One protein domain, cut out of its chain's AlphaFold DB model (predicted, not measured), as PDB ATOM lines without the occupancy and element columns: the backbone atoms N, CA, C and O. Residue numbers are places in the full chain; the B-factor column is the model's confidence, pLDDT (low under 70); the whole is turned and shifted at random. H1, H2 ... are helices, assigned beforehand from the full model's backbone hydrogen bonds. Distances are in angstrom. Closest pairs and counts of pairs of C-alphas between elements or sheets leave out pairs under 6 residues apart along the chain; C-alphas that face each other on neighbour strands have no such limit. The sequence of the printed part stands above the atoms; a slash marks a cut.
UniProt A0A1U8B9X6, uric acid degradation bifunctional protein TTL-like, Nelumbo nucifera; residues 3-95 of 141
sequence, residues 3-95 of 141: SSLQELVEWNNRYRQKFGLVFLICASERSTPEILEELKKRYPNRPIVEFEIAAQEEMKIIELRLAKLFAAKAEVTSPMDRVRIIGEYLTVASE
ATOM      1  N   SER A   3       5.925 -24.658 -20.788       82.69
ATOM      2  CA  SER A   3       6.131 -26.091 -20.557       82.69
ATOM      3  C   SER A   3       4.869 -26.939 -20.769       82.69
ATOM      4  O   SER A   3       4.968 -28.011 -21.352       82.69
ATOM      5  N   SER A   4       3.685 -26.482 -20.336       83.12
ATOM      6  CA  SER A   4       2.451 -27.283 -20.452       83.12
ATOM      7  C   SER A   4       1.914 -27.343 -21.884       83.12
ATOM      8  O   SER A   4       1.373 -28.362 -22.299       83.12
ATOM      9  N   LEU A   5       2.092 -26.271 -22.662       90.44
ATOM     10  CA  LEU A   5       1.735 -26.247 -24.081       90.44
ATOM     11  C   LEU A   5       2.689 -27.105 -24.917       90.44
ATOM     12  O   LEU A   5       2.227 -27.827 -25.795       90.44
ATOM     13  N   GLN A   6       3.995 -27.061 -24.631       94.12
ATOM     14  CA  GLN A   6       4.973 -27.947 -25.274       94.12
ATOM     15  C   GLN A   6       4.648 -29.416 -25.006       94.12
ATOM     16  O   GLN A   6       4.563 -30.209 -25.941       94.12
ATOM     17  N   GLU A   7       4.363 -29.756 -23.749       96.00
ATOM     18  CA  GLU A   7       3.962 -31.109 -23.385       96.00
ATOM     19  C   GLU A   7       2.662 -31.526 -24.097       96.00
ATOM     20  O   GLU A   7       2.577 -32.624 -24.645       96.00
ATOM     21  N   LEU A   8       1.665 -30.640 -24.183       95.88
ATOM     22  CA  LEU A   8       0.430 -30.918 -24.918       95.88
ATOM     23  C   LEU A   8       0.673 -31.176 -26.414       95.88
ATOM     24  O   LEU A   8       0.027 -32.048 -26.996       95.88
ATOM     25  N   VAL A   9       1.610 -30.467 -27.047       96.38
ATOM     26  CA  VAL A   9       2.001 -30.719 -28.445       96.38
ATOM     27  C   VAL A   9       2.630 -32.105 -28.597       96.38
ATOM     28  O   VAL A   9       2.242 -32.859 -29.490       96.38
ATOM     29  N   GLU A  10       3.555 -32.478 -27.712       97.56
ATOM     30  CA  GLU A  10       4.175 -33.808 -27.724       97.56
ATOM     31  C   GLU A  10       3.139 -34.921 -27.561       97.56
ATOM     32  O   GLU A  10       3.139 -35.906 -28.306       97.56
ATOM     33  N   TRP A  11       2.215 -34.749 -26.621       98.25
ATOM     34  CA  TRP A  11       1.157 -35.714 -26.363       98.25
ATOM     35  C   TRP A  11       0.143 -35.812 -27.504       98.25
ATOM     36  O   TRP A  11      -0.264 -36.921 -27.845       98.25
ATOM     37  N   ASN A  12      -0.201 -34.705 -28.164       97.69
ATOM     38  CA  ASN A  12      -1.025 -34.730 -29.374       97.69
ATOM     39  C   ASN A  12      -0.353 -35.504 -30.517       97.69
ATOM     40  O   ASN A  12      -1.017 -36.274 -31.214       97.69
ATOM     41  N   ASN A  13       0.965 -35.360 -30.688       98.12
ATOM     42  CA  ASN A  13       1.711 -36.131 -31.684       98.12
ATOM     43  C   ASN A  13       1.672 -37.632 -31.376       98.12
ATOM     44  O   ASN A  13       1.373 -38.430 -32.266       98.12
ATOM     45  N   ARG A  14       1.901 -38.019 -30.114       98.25
ATOM     46  CA  ARG A  14       1.788 -39.420 -29.665       98.25
ATOM     47  C   ARG A  14       0.380 -39.966 -29.872       98.25
ATOM     48  O   ARG A  14       0.216 -41.074 -30.376       98.25
ATOM     49  N   TYR A  15      -0.636 -39.183 -29.518       98.50
ATOM     50  CA  TYR A  15      -2.037 -39.549 -29.705       98.50
ATOM     51  C   TYR A  15      -2.334 -39.833 -31.183       98.50
ATOM     52  O   TYR A  15      -2.836 -40.907 -31.514       98.50
ATOM     53  N   ARG A  16      -1.936 -38.928 -32.086       97.69
ATOM     54  CA  ARG A  16      -2.127 -39.105 -33.533       97.69
ATOM     55  C   ARG A  16      -1.402 -40.334 -34.073       97.69
ATOM     56  O   ARG A  16      -1.964 -41.045 -34.898       97.69
ATOM     57  N   GLN A  17      -0.185 -40.603 -33.602       98.06
ATOM     58  CA  GLN A  17       0.574 -41.798 -33.985       98.06
ATOM     59  C   GLN A  17      -0.110 -43.095 -33.529       98.06
ATOM     60  O   GLN A  17      -0.132 -44.059 -34.288       98.06
ATOM     61  N   LYS A  18      -0.682 -43.125 -32.316       97.12
ATOM     62  CA  LYS A  18      -1.352 -44.316 -31.772       97.12
ATOM     63  C   LYS A  18      -2.722 -44.573 -32.408       97.12
ATOM     64  O   LYS A  18      -3.035 -45.717 -32.723       97.12
ATOM     65  N   PHE A  19      -3.552 -43.540 -32.531       96.88
ATOM     66  CA  PHE A  19      -4.967 -43.689 -32.896       96.88
ATOM     67  C   PHE A  19      -5.270 -43.363 -34.363       96.88
ATOM     68  O   PHE A  19      -6.370 -43.646 -34.827       96.88
ATOM     69  N   GLY A  20      -4.336 -42.752 -35.102       96.12
ATOM     70  CA  GLY A  20      -4.546 -42.329 -36.492       96.12
ATOM     71  C   GLY A  20      -5.442 -41.093 -36.659       96.12
ATOM     72  O   GLY A  20      -5.683 -40.658 -37.782       96.12
ATOM     73  N   LEU A  21      -5.905 -40.499 -35.556       93.06
ATOM     74  CA  LEU A  21      -6.836 -39.368 -35.512       93.06
ATOM     75  C   LEU A  21      -6.305 -38.271 -34.582       93.06
ATOM     76  O   LEU A  21      -5.428 -38.507 -33.751       93.06
ATOM     77  N   VAL A  22      -6.835 -37.056 -34.717       96.69
ATOM     78  CA  VAL A  22      -6.546 -35.964 -33.772       96.69
ATOM     79  C   VAL A  22      -7.298 -36.175 -32.456       96.69
ATOM     80  O   VAL A  22      -8.370 -36.779 -32.439       96.69
ATOM     81  N   PHE A  23      -6.744 -35.681 -31.347       98.12
ATOM     82  CA  PHE A  23      -7.433 -35.712 -30.058       98.12
ATOM     83  C   PHE A  23      -8.620 -34.743 -30.074       98.12
ATOM     84  O   PHE A  23      -8.451 -33.556 -30.359       98.12
ATOM     85  N   LEU A  24      -9.815 -35.252 -29.764       97.69
ATOM     86  CA  LEU A  24     -11.050 -34.473 -29.698       97.69
ATOM     87  C   LEU A  24     -11.577 -34.414 -28.264       97.69
ATOM     88  O   LEU A  24     -11.691 -35.431 -27.569       97.69
ATOM     89  N   ILE A  25     -11.904 -33.193 -27.846       97.88
ATOM     90  CA  ILE A  25     -12.497 -32.870 -26.553       97.88
ATOM     91  C   ILE A  25     -13.311 -31.578 -26.672       97.88
ATOM     92  O   ILE A  25     -12.869 -30.602 -27.286       97.88
ATOM     93  N   CYS A  26     -14.491 -31.539 -26.065       97.62
ATOM     94  CA  CYS A  26     -15.222 -30.310 -25.828       97.62
ATOM     95  C   CYS A  26     -14.468 -29.510 -24.760       97.62
ATOM     96  O   CYS A  26     -14.602 -29.737 -23.560       97.62
ATOM     97  N   ALA A  27     -13.636 -28.579 -25.222       96.19
ATOM     98  CA  ALA A  27     -12.773 -27.760 -24.374       96.19
ATOM     99  C   ALA A  27     -13.510 -26.621 -23.648       96.19
ATOM    100  O   ALA A  27     -12.875 -25.783 -23.012       96.19
ATOM    101  N   SER A  28     -14.839 -26.551 -23.762       92.94
ATOM    102  CA  SER A  28     -15.629 -25.542 -23.060       92.94
ATOM    103  C   SER A  28     -15.398 -25.676 -21.563       92.94
ATOM    104  O   SER A  28     -15.520 -26.771 -21.025       92.94
ATOM    105  N   GLU A  29     -15.025 -24.564 -20.928       90.06
ATOM    106  CA  GLU A  29     -14.731 -24.482 -19.489       90.06
ATOM    107  C   GLU A  29     -13.520 -25.305 -19.018       90.06
ATOM    108  O   GLU A  29     -13.283 -25.395 -17.820       90.06
ATOM    109  N   ARG A  30     -12.710 -25.858 -19.933       94.12
ATOM    110  CA  ARG A  30     -11.499 -26.610 -19.579       94.12
ATOM    111  C   ARG A  30     -10.237 -25.790 -19.803       94.12
ATOM    112  O   ARG A  30     -10.041 -25.165 -20.845       94.12
ATOM    113  N   SER A  31      -9.339 -25.851 -18.833       95.31
ATOM    114  CA  SER A  31      -7.998 -25.285 -18.905       95.31
ATOM    115  C   SER A  31      -7.021 -26.231 -19.623       95.31
ATOM    116  O   SER A  31      -7.211 -27.444 -19.689       95.31
ATOM    117  N   THR A  32      -5.920 -25.686 -20.151       94.50
ATOM    118  CA  THR A  32      -4.842 -26.471 -20.778       94.50
ATOM    119  C   THR A  32      -4.342 -27.661 -19.937       94.50
ATOM    120  O   THR A  32      -4.191 -28.739 -20.515       94.50
ATOM    121  N   PRO A  33      -4.058 -27.533 -18.621       94.88
ATOM    122  CA  PRO A  33      -3.612 -28.676 -17.822       94.88
ATOM    123  C   PRO A  33      -4.680 -29.769 -17.683       94.88
ATOM    124  O   PRO A  33      -4.330 -30.941 -17.764       94.88
ATOM    125  N   GLU A  34      -5.966 -29.419 -17.567       96.00
ATOM    126  CA  GLU A  34      -7.060 -30.404 -17.519       96.00
ATOM    127  C   GLU A  34      -7.205 -31.150 -18.850       96.00
ATOM    128  O   GLU A  34      -7.426 -32.360 -18.878       96.00
ATOM    129  N   ILE A  35      -7.035 -30.447 -19.975       97.06
ATOM    130  CA  ILE A  35      -7.022 -31.065 -21.309       97.06
ATOM    131  C   ILE A  35      -5.857 -32.056 -21.426       97.06
ATOM    132  O   ILE A  35      -6.032 -33.161 -21.939       97.06
ATOM    133  N   LEU A  36      -4.672 -31.673 -20.944       97.00
ATOM    134  CA  LEU A  36      -3.492 -32.532 -20.955       97.00
ATOM    135  C   LEU A  36      -3.670 -33.773 -20.070       97.00
ATOM    136  O   LEU A  36      -3.270 -34.870 -20.464       97.00
ATOM    137  N   GLU A  37      -4.268 -33.614 -18.891       97.06
ATOM    138  CA  GLU A  37      -4.581 -34.721 -17.987       97.06
ATOM    139  C   GLU A  37      -5.570 -35.701 -18.631       97.06
ATOM    140  O   GLU A  37      -5.312 -36.906 -18.656       97.06
ATOM    141  N   GLU A  38      -6.651 -35.197 -19.236       97.75
ATOM    142  CA  GLU A  38      -7.632 -36.037 -19.924       97.75
ATOM    143  C   GLU A  38      -7.007 -36.777 -21.116       97.75
ATOM    144  O   GLU A  38      -7.266 -37.966 -21.310       97.75
ATOM    145  N   LEU A  39      -6.133 -36.113 -21.884       98.06
ATOM    146  CA  LEU A  39      -5.399 -36.744 -22.983       98.06
ATOM    147  C   LEU A  39      -4.548 -37.910 -22.464       98.06
ATOM    148  O   LEU A  39      -4.651 -39.024 -22.979       98.06
ATOM    149  N   LYS A  40      -3.746 -37.691 -21.416       97.88
ATOM    150  CA  LYS A  40      -2.906 -38.738 -20.808       97.88
ATOM    151  C   LYS A  40      -3.734 -39.897 -20.252       97.88
ATOM    152  O   LYS A  40      -3.356 -41.053 -20.430       97.88
ATOM    153  N   LYS A  41      -4.869 -39.596 -19.619       98.25
ATOM    154  CA  LYS A  41      -5.808 -40.578 -19.057       98.25
ATOM    155  C   LYS A  41      -6.470 -41.440 -20.131       98.25
ATOM    156  O   LYS A  41      -6.659 -42.633 -19.911       98.25
ATOM    157  N   ARG A  42      -6.802 -40.857 -21.287       98.12
ATOM    158  CA  ARG A  42      -7.407 -41.550 -22.437       98.12
ATOM    159  C   ARG A  42      -6.384 -42.272 -23.308       98.12
ATOM    160  O   ARG A  42      -6.706 -43.268 -23.946       98.12
ATOM    161  N   TYR A  43      -5.123 -41.843 -23.290       98.25
ATOM    162  CA  TYR A  43      -4.059 -42.466 -24.070       98.25
ATOM    163  C   TYR A  43      -3.945 -43.997 -23.939       98.25
ATOM    164  O   TYR A  43      -3.702 -44.622 -24.967       98.25
ATOM    165  N   PRO A  44      -4.110 -44.659 -22.774       98.31
ATOM    166  CA  PRO A  44      -4.076 -46.122 -22.684       98.31
ATOM    167  C   PRO A  44      -5.273 -46.841 -23.328       98.31
ATOM    168  O   PRO A  44      -5.177 -48.050 -23.540       98.31
ATOM    169  N   ASN A  45      -6.352 -46.145 -23.699       98.25
ATOM    170  CA  ASN A  45      -7.549 -46.760 -24.273       98.25
ATOM    171  C   ASN A  45      -7.250 -47.594 -25.529       98.25
ATOM    172  O   ASN A  45      -6.279 -47.369 -26.269       98.25
ATOM    173  N   ARG A  46      -8.128 -48.574 -25.777       97.81
ATOM    174  CA  ARG A  46      -8.190 -49.288 -27.057       97.81
ATOM    175  C   ARG A  46      -8.732 -48.331 -28.128       97.81
ATOM    176  O   ARG A  46      -9.646 -47.573 -27.809       97.81
ATOM    177  N   PRO A  47      -8.261 -48.399 -29.386       96.50
ATOM    178  CA  PRO A  47      -8.722 -47.497 -30.444       96.50
ATOM    179  C   PRO A  47     -10.243 -47.445 -30.623       96.50
ATOM    180  O   PRO A  47     -10.783 -46.363 -30.802       96.50
ATOM    181  N   ILE A  48     -10.937 -48.582 -30.496       96.12
ATOM    182  CA  ILE A  48     -12.403 -48.635 -30.616       96.12
ATOM    183  C   ILE A  48     -13.122 -47.823 -29.526       96.12
ATOM    184  O   ILE A  48     -14.023 -47.053 -29.829       96.12
ATOM    185  N   VAL A  49     -12.662 -47.922 -28.276       97.62
ATOM    186  CA  VAL A  49     -13.221 -47.163 -27.146       97.62
ATOM    187  C   VAL A  49     -12.930 -45.675 -27.325       97.62
ATOM    188  O   VAL A  49     -13.783 -44.829 -27.086       97.62
ATOM    189  N   GLU A  50     -11.722 -45.345 -27.778       98.06
ATOM    190  CA  GLU A  50     -11.333 -43.954 -27.989       98.06
ATOM    191  C   GLU A  50     -12.110 -43.297 -29.135       98.06
ATOM    192  O   GLU A  50     -12.447 -42.117 -29.056       98.06
ATOM    193  N   PHE A  51     -12.445 -44.065 -30.171       96.88
ATOM    194  CA  PHE A  51     -13.298 -43.613 -31.261       96.88
ATOM    195  C   PHE A  51     -14.716 -43.275 -30.777       96.88
ATOM    196  O   PHE A  51     -15.240 -42.213 -31.107       96.88
ATOM    197  N   GLU A  52     -15.309 -44.126 -29.932       98.00
ATOM    198  CA  GLU A  52     -16.613 -43.858 -29.309       98.00
ATOM    199  C   GLU A  52     -16.581 -42.596 -28.437       98.00
ATOM    200  O   GLU A  52     -17.475 -41.753 -28.529       98.00
ATOM    201  N   ILE A  53     -15.529 -42.416 -27.629       98.12
ATOM    202  CA  ILE A  53     -15.358 -41.211 -26.803       98.12
ATOM    203  C   ILE A  53     -15.195 -39.971 -27.690       98.12
ATOM    204  O   ILE A  53     -15.818 -38.942 -27.428       98.12
ATOM    205  N   ALA A  54     -14.391 -40.045 -28.753       97.62
ATOM    206  CA  ALA A  54     -14.206 -38.934 -29.682       97.62
ATOM    207  C   ALA A  54     -15.530 -38.514 -30.342       97.62
ATOM    208  O   ALA A  54     -15.810 -37.319 -30.410       97.62
ATOM    209  N   ALA A  55     -16.376 -39.473 -30.735       97.94
ATOM    210  CA  ALA A  55     -17.708 -39.194 -31.269       97.94
ATOM    211  C   ALA A  55     -18.620 -38.500 -30.239       97.94
ATOM    212  O   ALA A  55     -19.344 -37.562 -30.574       97.94
ATOM    213  N   GLN A  56     -18.559 -38.905 -28.965       98.31
ATOM    214  CA  GLN A  56     -19.295 -38.232 -27.888       98.31
ATOM    215  C   GLN A  56     -18.806 -36.793 -27.666       98.31
ATOM    216  O   GLN A  56     -19.613 -35.886 -27.469       98.31
ATOM    217  N   GLU A  57     -17.493 -36.560 -27.703       98.25
ATOM    218  CA  GLU A  57     -16.920 -35.214 -27.601       98.25
ATOM    219  C   GLU A  57     -17.302 -34.337 -28.801       98.25
ATOM    220  O   GLU A  57     -17.630 -33.161 -28.627       98.25
ATOM    221  N   GLU A  58     -17.330 -34.903 -30.007       98.19
ATOM    222  CA  GLU A  58     -17.796 -34.215 -31.211       98.19
ATOM    223  C   GLU A  58     -19.272 -33.819 -31.103       98.19
ATOM    224  O   GLU A  58     -19.615 -32.665 -31.378       98.19
ATOM    225  N   MET A  59     -20.132 -34.711 -30.600       98.25
ATOM    226  CA  MET A  59     -21.541 -34.398 -30.346       98.25
ATOM    227  C   MET A  59     -21.694 -33.200 -29.397       98.25
ATOM    228  O   MET A  59     -22.414 -32.255 -29.718       98.25
ATOM    229  N   LYS A  60     -20.946 -33.163 -28.284       98.06
ATOM    230  CA  LYS A  60     -20.953 -32.021 -27.343       98.06
ATOM    231  C   LYS A  60     -20.551 -30.708 -28.024       98.06
ATOM    232  O   LYS A  60     -21.140 -29.658 -27.764       98.06
ATOM    233  N   ILE A  61     -19.539 -30.744 -28.896       97.88
ATOM    234  CA  ILE A  61     -19.088 -29.566 -29.655       97.88
ATOM    235  C   ILE A  61     -20.186 -29.093 -30.615       97.88
ATOM    236  O   ILE A  61     -20.428 -27.887 -30.718       97.88
ATOM    237  N   ILE A  62     -20.844 -30.020 -31.315       97.88
ATOM    238  CA  ILE A  62     -21.940 -29.724 -32.245       97.88
ATOM    239  C   ILE A  62     -23.116 -29.096 -31.496       97.88
ATOM    240  O   ILE A  62     -23.565 -28.018 -31.885       97.88
ATOM    241  N   GLU A  63     -23.572 -29.711 -30.404       97.62
ATOM    242  CA  GLU A  63     -24.670 -29.199 -29.576       97.62
ATOM    243  C   GLU A  63     -24.399 -27.769 -29.102       97.62
ATOM    244  O   GLU A  63     -25.229 -26.878 -29.295       97.62
ATOM    245  N   LEU A  64     -23.202 -27.510 -28.566       96.38
ATOM    246  CA  LEU A  64     -22.824 -26.176 -28.106       96.38
ATOM    247  C   LEU A  64     -22.807 -25.151 -29.246       96.38
ATOM    248  O   LEU A  64     -23.232 -24.006 -29.069       96.38
ATOM    249  N   ARG A  65     -22.299 -25.533 -30.421       96.06
ATOM    250  CA  ARG A  65     -22.263 -24.651 -31.596       96.06
ATOM    251  C   ARG A  65     -23.665 -24.345 -32.109       96.06
ATOM    252  O   ARG A  65     -23.947 -23.187 -32.414       96.06
ATOM    253  N   LEU A  66     -24.545 -25.342 -32.161       96.75
ATOM    254  CA  LEU A  66     -25.945 -25.158 -32.536       96.75
ATOM    255  C   LEU A  66     -26.665 -24.247 -31.540       96.75
ATOM    256  O   LEU A  66     -27.321 -23.295 -31.959       96.75
ATOM    257  N   ALA A  67     -26.489 -24.466 -30.234       94.88
ATOM    258  CA  ALA A  67     -27.068 -23.610 -29.201       94.88
ATOM    259  C   ALA A  67     -26.639 -22.143 -29.374       94.88
ATOM    260  O   ALA A  67     -27.484 -21.247 -29.374       94.88
ATOM    261  N   LYS A  68     -25.344 -21.894 -29.619       94.31
ATOM    262  CA  LYS A  68     -24.819 -20.548 -29.908       94.31
ATOM    263  C   LYS A  68     -25.420 -19.944 -31.180       94.31
ATOM    264  O   LYS A  68     -25.769 -18.767 -31.180       94.31
ATOM    265  N   LEU A  69     -25.579 -20.737 -32.241       94.94
ATOM    266  CA  LEU A  69     -26.181 -20.285 -33.499       94.94
ATOM    267  C   LEU A  69     -27.640 -19.841 -33.308       94.94
ATOM    268  O   LEU A  69     -28.046 -18.800 -33.825       94.94
ATOM    269  N   PHE A  70     -28.431 -20.605 -32.551       92.19
ATOM    270  CA  PHE A  70     -29.834 -20.268 -32.293       92.19
ATOM    271  C   PHE A  70     -30.008 -19.124 -31.295       92.19
ATOM    272  O   PHE A  70     -30.931 -18.328 -31.468       92.19
ATOM    273  N   ALA A  71     -29.116 -18.999 -30.308       90.31
ATOM    274  CA  ALA A  71     -29.078 -17.845 -29.416       90.31
ATOM    275  C   ALA A  71     -28.766 -16.553 -30.194       90.31
ATOM    276  O   ALA A  71     -29.465 -15.560 -30.033       90.31
ATOM    277  N   ALA A  72     -27.798 -16.593 -31.116       76.50
ATOM    278  CA  ALA A  72     -27.448 -15.448 -31.959       76.50
ATOM    279  C   ALA A  72     -28.569 -15.046 -32.942       76.50
ATOM    280  O   ALA A  72     -28.711 -13.875 -33.280       76.50
ATOM    281  N   LYS A  73     -29.397 -16.000 -33.395       59.88
ATOM    282  CA  LYS A  73     -30.529 -15.738 -34.306       59.88
ATOM    283  C   LYS A  73     -31.765 -15.162 -33.599       59.88
ATOM    284  O   LYS A  73     -32.654 -14.638 -34.270       59.88
ATOM    285  N   ALA A  74     -31.852 -15.252 -32.270       56.03
ATOM    286  CA  ALA A  74     -33.008 -14.772 -31.511       56.03
ATOM    287  C   ALA A  74     -33.202 -13.243 -31.574       56.03
ATOM    288  O   ALA A  74     -34.301 -12.778 -31.292       56.03
ATOM    289  N   GLU A  75     -32.201 -12.479 -32.023       54.25
ATOM    290  CA  GLU A  75     -32.350 -11.036 -32.259       54.25
ATOM    291  C   GLU A  75     -32.972 -10.678 -33.629       54.25
ATOM    292  O   GLU A  75     -33.333  -9.524 -33.839       54.25
ATOM    293  N   VAL A  76     -33.150 -11.632 -34.565       56.06
ATOM    294  CA  VAL A  76     -33.527 -11.325 -35.973       56.06
ATOM    295  C   VAL A  76     -34.759 -12.092 -36.492       56.06
ATOM    296  O   VAL A  76     -35.046 -12.087 -37.683       56.06
ATOM    297  N   THR A  77     -35.572 -12.721 -35.643       55.41
ATOM    298  CA  THR A  77     -36.885 -13.232 -36.099       55.41
ATOM    299  C   THR A  77     -37.960 -12.922 -35.080       55.41
ATOM    300  O   THR A  77     -37.923 -13.465 -33.974       55.41
ATOM    301  N   SER A  78     -38.926 -12.091 -35.474       59.72
ATOM    302  CA  SER A  78     -40.158 -11.902 -34.715       59.72
ATOM    303  C   SER A  78     -40.804 -13.276 -34.475       59.72
ATOM    304  O   SER A  78     -40.804 -14.108 -35.388       59.72
ATOM    305  N   PRO A  79     -41.381 -13.554 -33.292       57.69
ATOM    306  CA  PRO A  79     -42.128 -14.790 -33.026       57.69
ATOM    307  C   PRO A  79     -43.170 -15.122 -34.111       57.69
ATOM    308  O   PRO A  79     -43.464 -16.290 -34.366       57.69
ATOM    309  N   MET A  80     -43.665 -14.090 -34.802       57.28
ATOM    310  CA  MET A  80     -44.609 -14.175 -35.913       57.28
ATOM    311  C   MET A  80     -44.038 -14.881 -37.158       57.28
ATOM    312  O   MET A  80     -44.777 -15.565 -37.864       57.28
ATOM    313  N   ASP A  81     -42.725 -14.799 -37.401       59.88
ATOM    314  CA  ASP A  81     -42.075 -15.426 -38.560       59.88
ATOM    315  C   ASP A  81     -42.004 -16.949 -38.439       59.88
ATOM    316  O   ASP A  81     -42.149 -17.661 -39.429       59.88
ATOM    317  N   ARG A  82     -41.834 -17.473 -37.220       60.31
ATOM    318  CA  ARG A  82     -41.746 -18.924 -36.983       60.31
ATOM    319  C   ARG A  82     -43.094 -19.615 -37.168       60.31
ATOM    320  O   ARG A  82     -43.154 -20.686 -37.763       60.31
ATOM    321  N   VAL A  83     -44.170 -18.982 -36.701       64.19
ATOM    322  CA  VAL A  83     -45.546 -19.477 -36.872       64.19
ATOM    323  C   VAL A  83     -45.957 -19.434 -38.346       64.19
ATOM    324  O   VAL A  83     -46.589 -20.371 -38.826       64.19
ATOM    325  N   ARG A  84     -45.531 -18.400 -39.085       65.56
ATOM    326  CA  ARG A  84     -45.784 -18.278 -40.525       65.56
ATOM    327  C   ARG A  84     -45.090 -19.372 -41.337       65.56
ATOM    328  O   ARG A  84     -45.754 -20.006 -42.143       65.56
ATOM    329  N   ILE A  85     -43.809 -19.650 -41.077       66.75
ATOM    330  CA  ILE A  85     -43.055 -20.702 -41.789       66.75
ATOM    331  C   ILE A  85     -43.656 -22.093 -41.533       66.75
ATOM    332  O   ILE A  85     -43.784 -22.891 -42.457       66.75
ATOM    333  N   ILE A  86     -44.054 -22.392 -40.289       72.50
ATOM    334  CA  ILE A  86     -44.703 -23.672 -39.956       72.50
ATOM    335  C   ILE A  86     -46.078 -23.770 -40.628       72.50
ATOM    336  O   ILE A  86     -46.411 -24.817 -41.178       72.50
ATOM    337  N   GLY A  87     -46.857 -22.685 -40.603       66.00
ATOM    338  CA  GLY A  87     -48.163 -22.615 -41.254       66.00
ATOM    339  C   GLY A  87     -48.073 -22.834 -42.761       66.00
ATOM    340  O   GLY A  87     -48.804 -23.666 -43.282       66.00
ATOM    341  N   GLU A  88     -47.128 -22.169 -43.429       59.69
ATOM    342  CA  GLU A  88     -46.899 -22.266 -44.876       59.69
ATOM    343  C   GLU A  88     -46.545 -23.698 -45.305       59.69
ATOM    344  O   GLU A  88     -47.099 -24.220 -46.272       59.69
ATOM    345  N   TYR A  89     -45.705 -24.390 -44.531       59.44
ATOM    346  CA  TYR A  89     -45.367 -25.790 -44.799       59.44
ATOM    347  C   TYR A  89     -46.562 -26.741 -44.594       59.44
ATOM    348  O   TYR A  89     -46.716 -27.717 -45.330       59.44
ATOM    349  N   LEU A  90     -47.426 -26.464 -43.608       64.88
ATOM    350  CA  LEU A  90     -48.623 -27.266 -43.323       64.88
ATOM    351  C   LEU A  90     -49.730 -27.061 -44.369       64.88
ATOM    352  O   LEU A  90     -50.435 -28.009 -44.721       64.88
ATOM    353  N   THR A  91     -49.885 -25.835 -44.871       54.88
ATOM    354  CA  THR A  91     -50.883 -25.501 -45.895       54.88
ATOM    355  C   THR A  91     -50.508 -26.066 -47.260       54.88
ATOM    356  O   THR A  91     -51.374 -26.618 -47.932       54.88
ATOM    357  N   VAL A  92     -49.219 -26.068 -47.627       54.09
ATOM    358  CA  VAL A  92     -48.739 -26.711 -48.868       54.09
ATOM    359  C   VAL A  92     -49.030 -28.220 -48.880       54.09
ATOM    360  O   VAL A  92     -49.326 -28.785 -49.930       54.09
ATOM    361  N   ALA A  93     -49.033 -28.882 -47.719       53.88
ATOM    362  CA  ALA A  93     -49.395 -30.297 -47.619       53.88
ATOM    363  C   ALA A  93     -50.904 -30.568 -47.808       53.88
ATOM    364  O   ALA A  93     -51.292 -31.711 -48.043       53.88
ATOM    365  N   SER A  94     -51.752 -29.538 -47.713       53.69
ATOM    366  CA  SER A  94     -53.214 -29.672 -47.753       53.69
ATOM    367  C   SER A  94     -53.834 -29.337 -49.116       53.69
ATOM    368  O   SER A  94     -54.964 -29.742 -49.373       53.69
ATOM    369  N   GLU A  95     -53.116 -28.664 -50.020       47.69
ATOM    370  CA  GLU A  95     -53.670 -28.258 -51.325       47.69
ATOM    371  C   GLU A  95     -53.592 -29.330 -52.422       47.69
ATOM    372  O   GLU A  95     -54.083 -29.104 -53.525       47.69
TER     373      GLU A  95
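Overview. This is residues 3 to 95 of the 141 residues of the protein "uric acid degradation bifunctional protein TTL-like" of Nelumbo nucifera (UniProt A0A1U8B9X6). The model is a zigzag of helices: H1 and H2 stand side by side as a short double wall at one end, and the long helix H3 leaves them near its first residue to make a V with them. The link of residues 20 to 31 lies in the V between the pair and H3, while residues 65 to 95, with the last part of H3 and the whole of H4, stick out free and make much of the length. The printed part has 93 residues with four named helices, H1, H2, H3 and H4 in that order, and no named strand; the class is all helix. The whole is extended, with a radius of gyration of the C-alphas of 20.9 A, and it spans 62 by 28 by 15 A.

Along the chain. H1 is residues 3 to 19 and measures 24.2 A from first to last C-alpha, beginning at C-alpha 3 at (6.131, -26.091, -20.557). H2 is residues 32 to 42, 15.4 A long. H3 is residues 47 to 73, the longest helix with 27 residues and 38.7 A, and its C-alpha 47 stands at (-8.722, -47.497, -30.444). H4 is residues 79 to 92, 20.9 A long, ending at C-alpha 92 at (-48.739, -26.711, -48.868).

Arrangement. H1 and H2 touch, H1 with residues 4 to 11 alone, and their closest C-alphas are those of Leu 8 and Leu 36, 5.8 A apart. They run the same way at a shallow tilt of 29 degrees. H1 and H3 are close but not clearly touching; their closest C-alphas are those of Phe 19 and Pro 47, 5.9 A apart. Their tilt is steep, 61 degrees, and they run opposite ways. H2 and H3 are also close but not clearly touching, the closest C-alphas being those of Arg 42 and Glu 50 at 7.2 A. They run opposite ways at a tilt of 36 degrees, only just steep. H4 is apart from H1, from H2 and from H3. In H1, H2 and H3 every O i to N i+4 pair is within hydrogen-bond range; in H4 it is 9 of 10.

Size, cuts and confidence. The C-alphas of Ser 3 and Glu 95, the two farthest apart, are 67.3 A from each other. Without the free residues 65 to 95, the remaining 62 residues span 32 by 27 by 15 A. The printed part has no cut. The link from H1 to H2, 12 residues, is long; those from H2 to H3 and from H3 to H4 are tight. The mean pLDDT of the printed part is 86.8, and it is under 70 at residues 73 to 85 and 87 to 95.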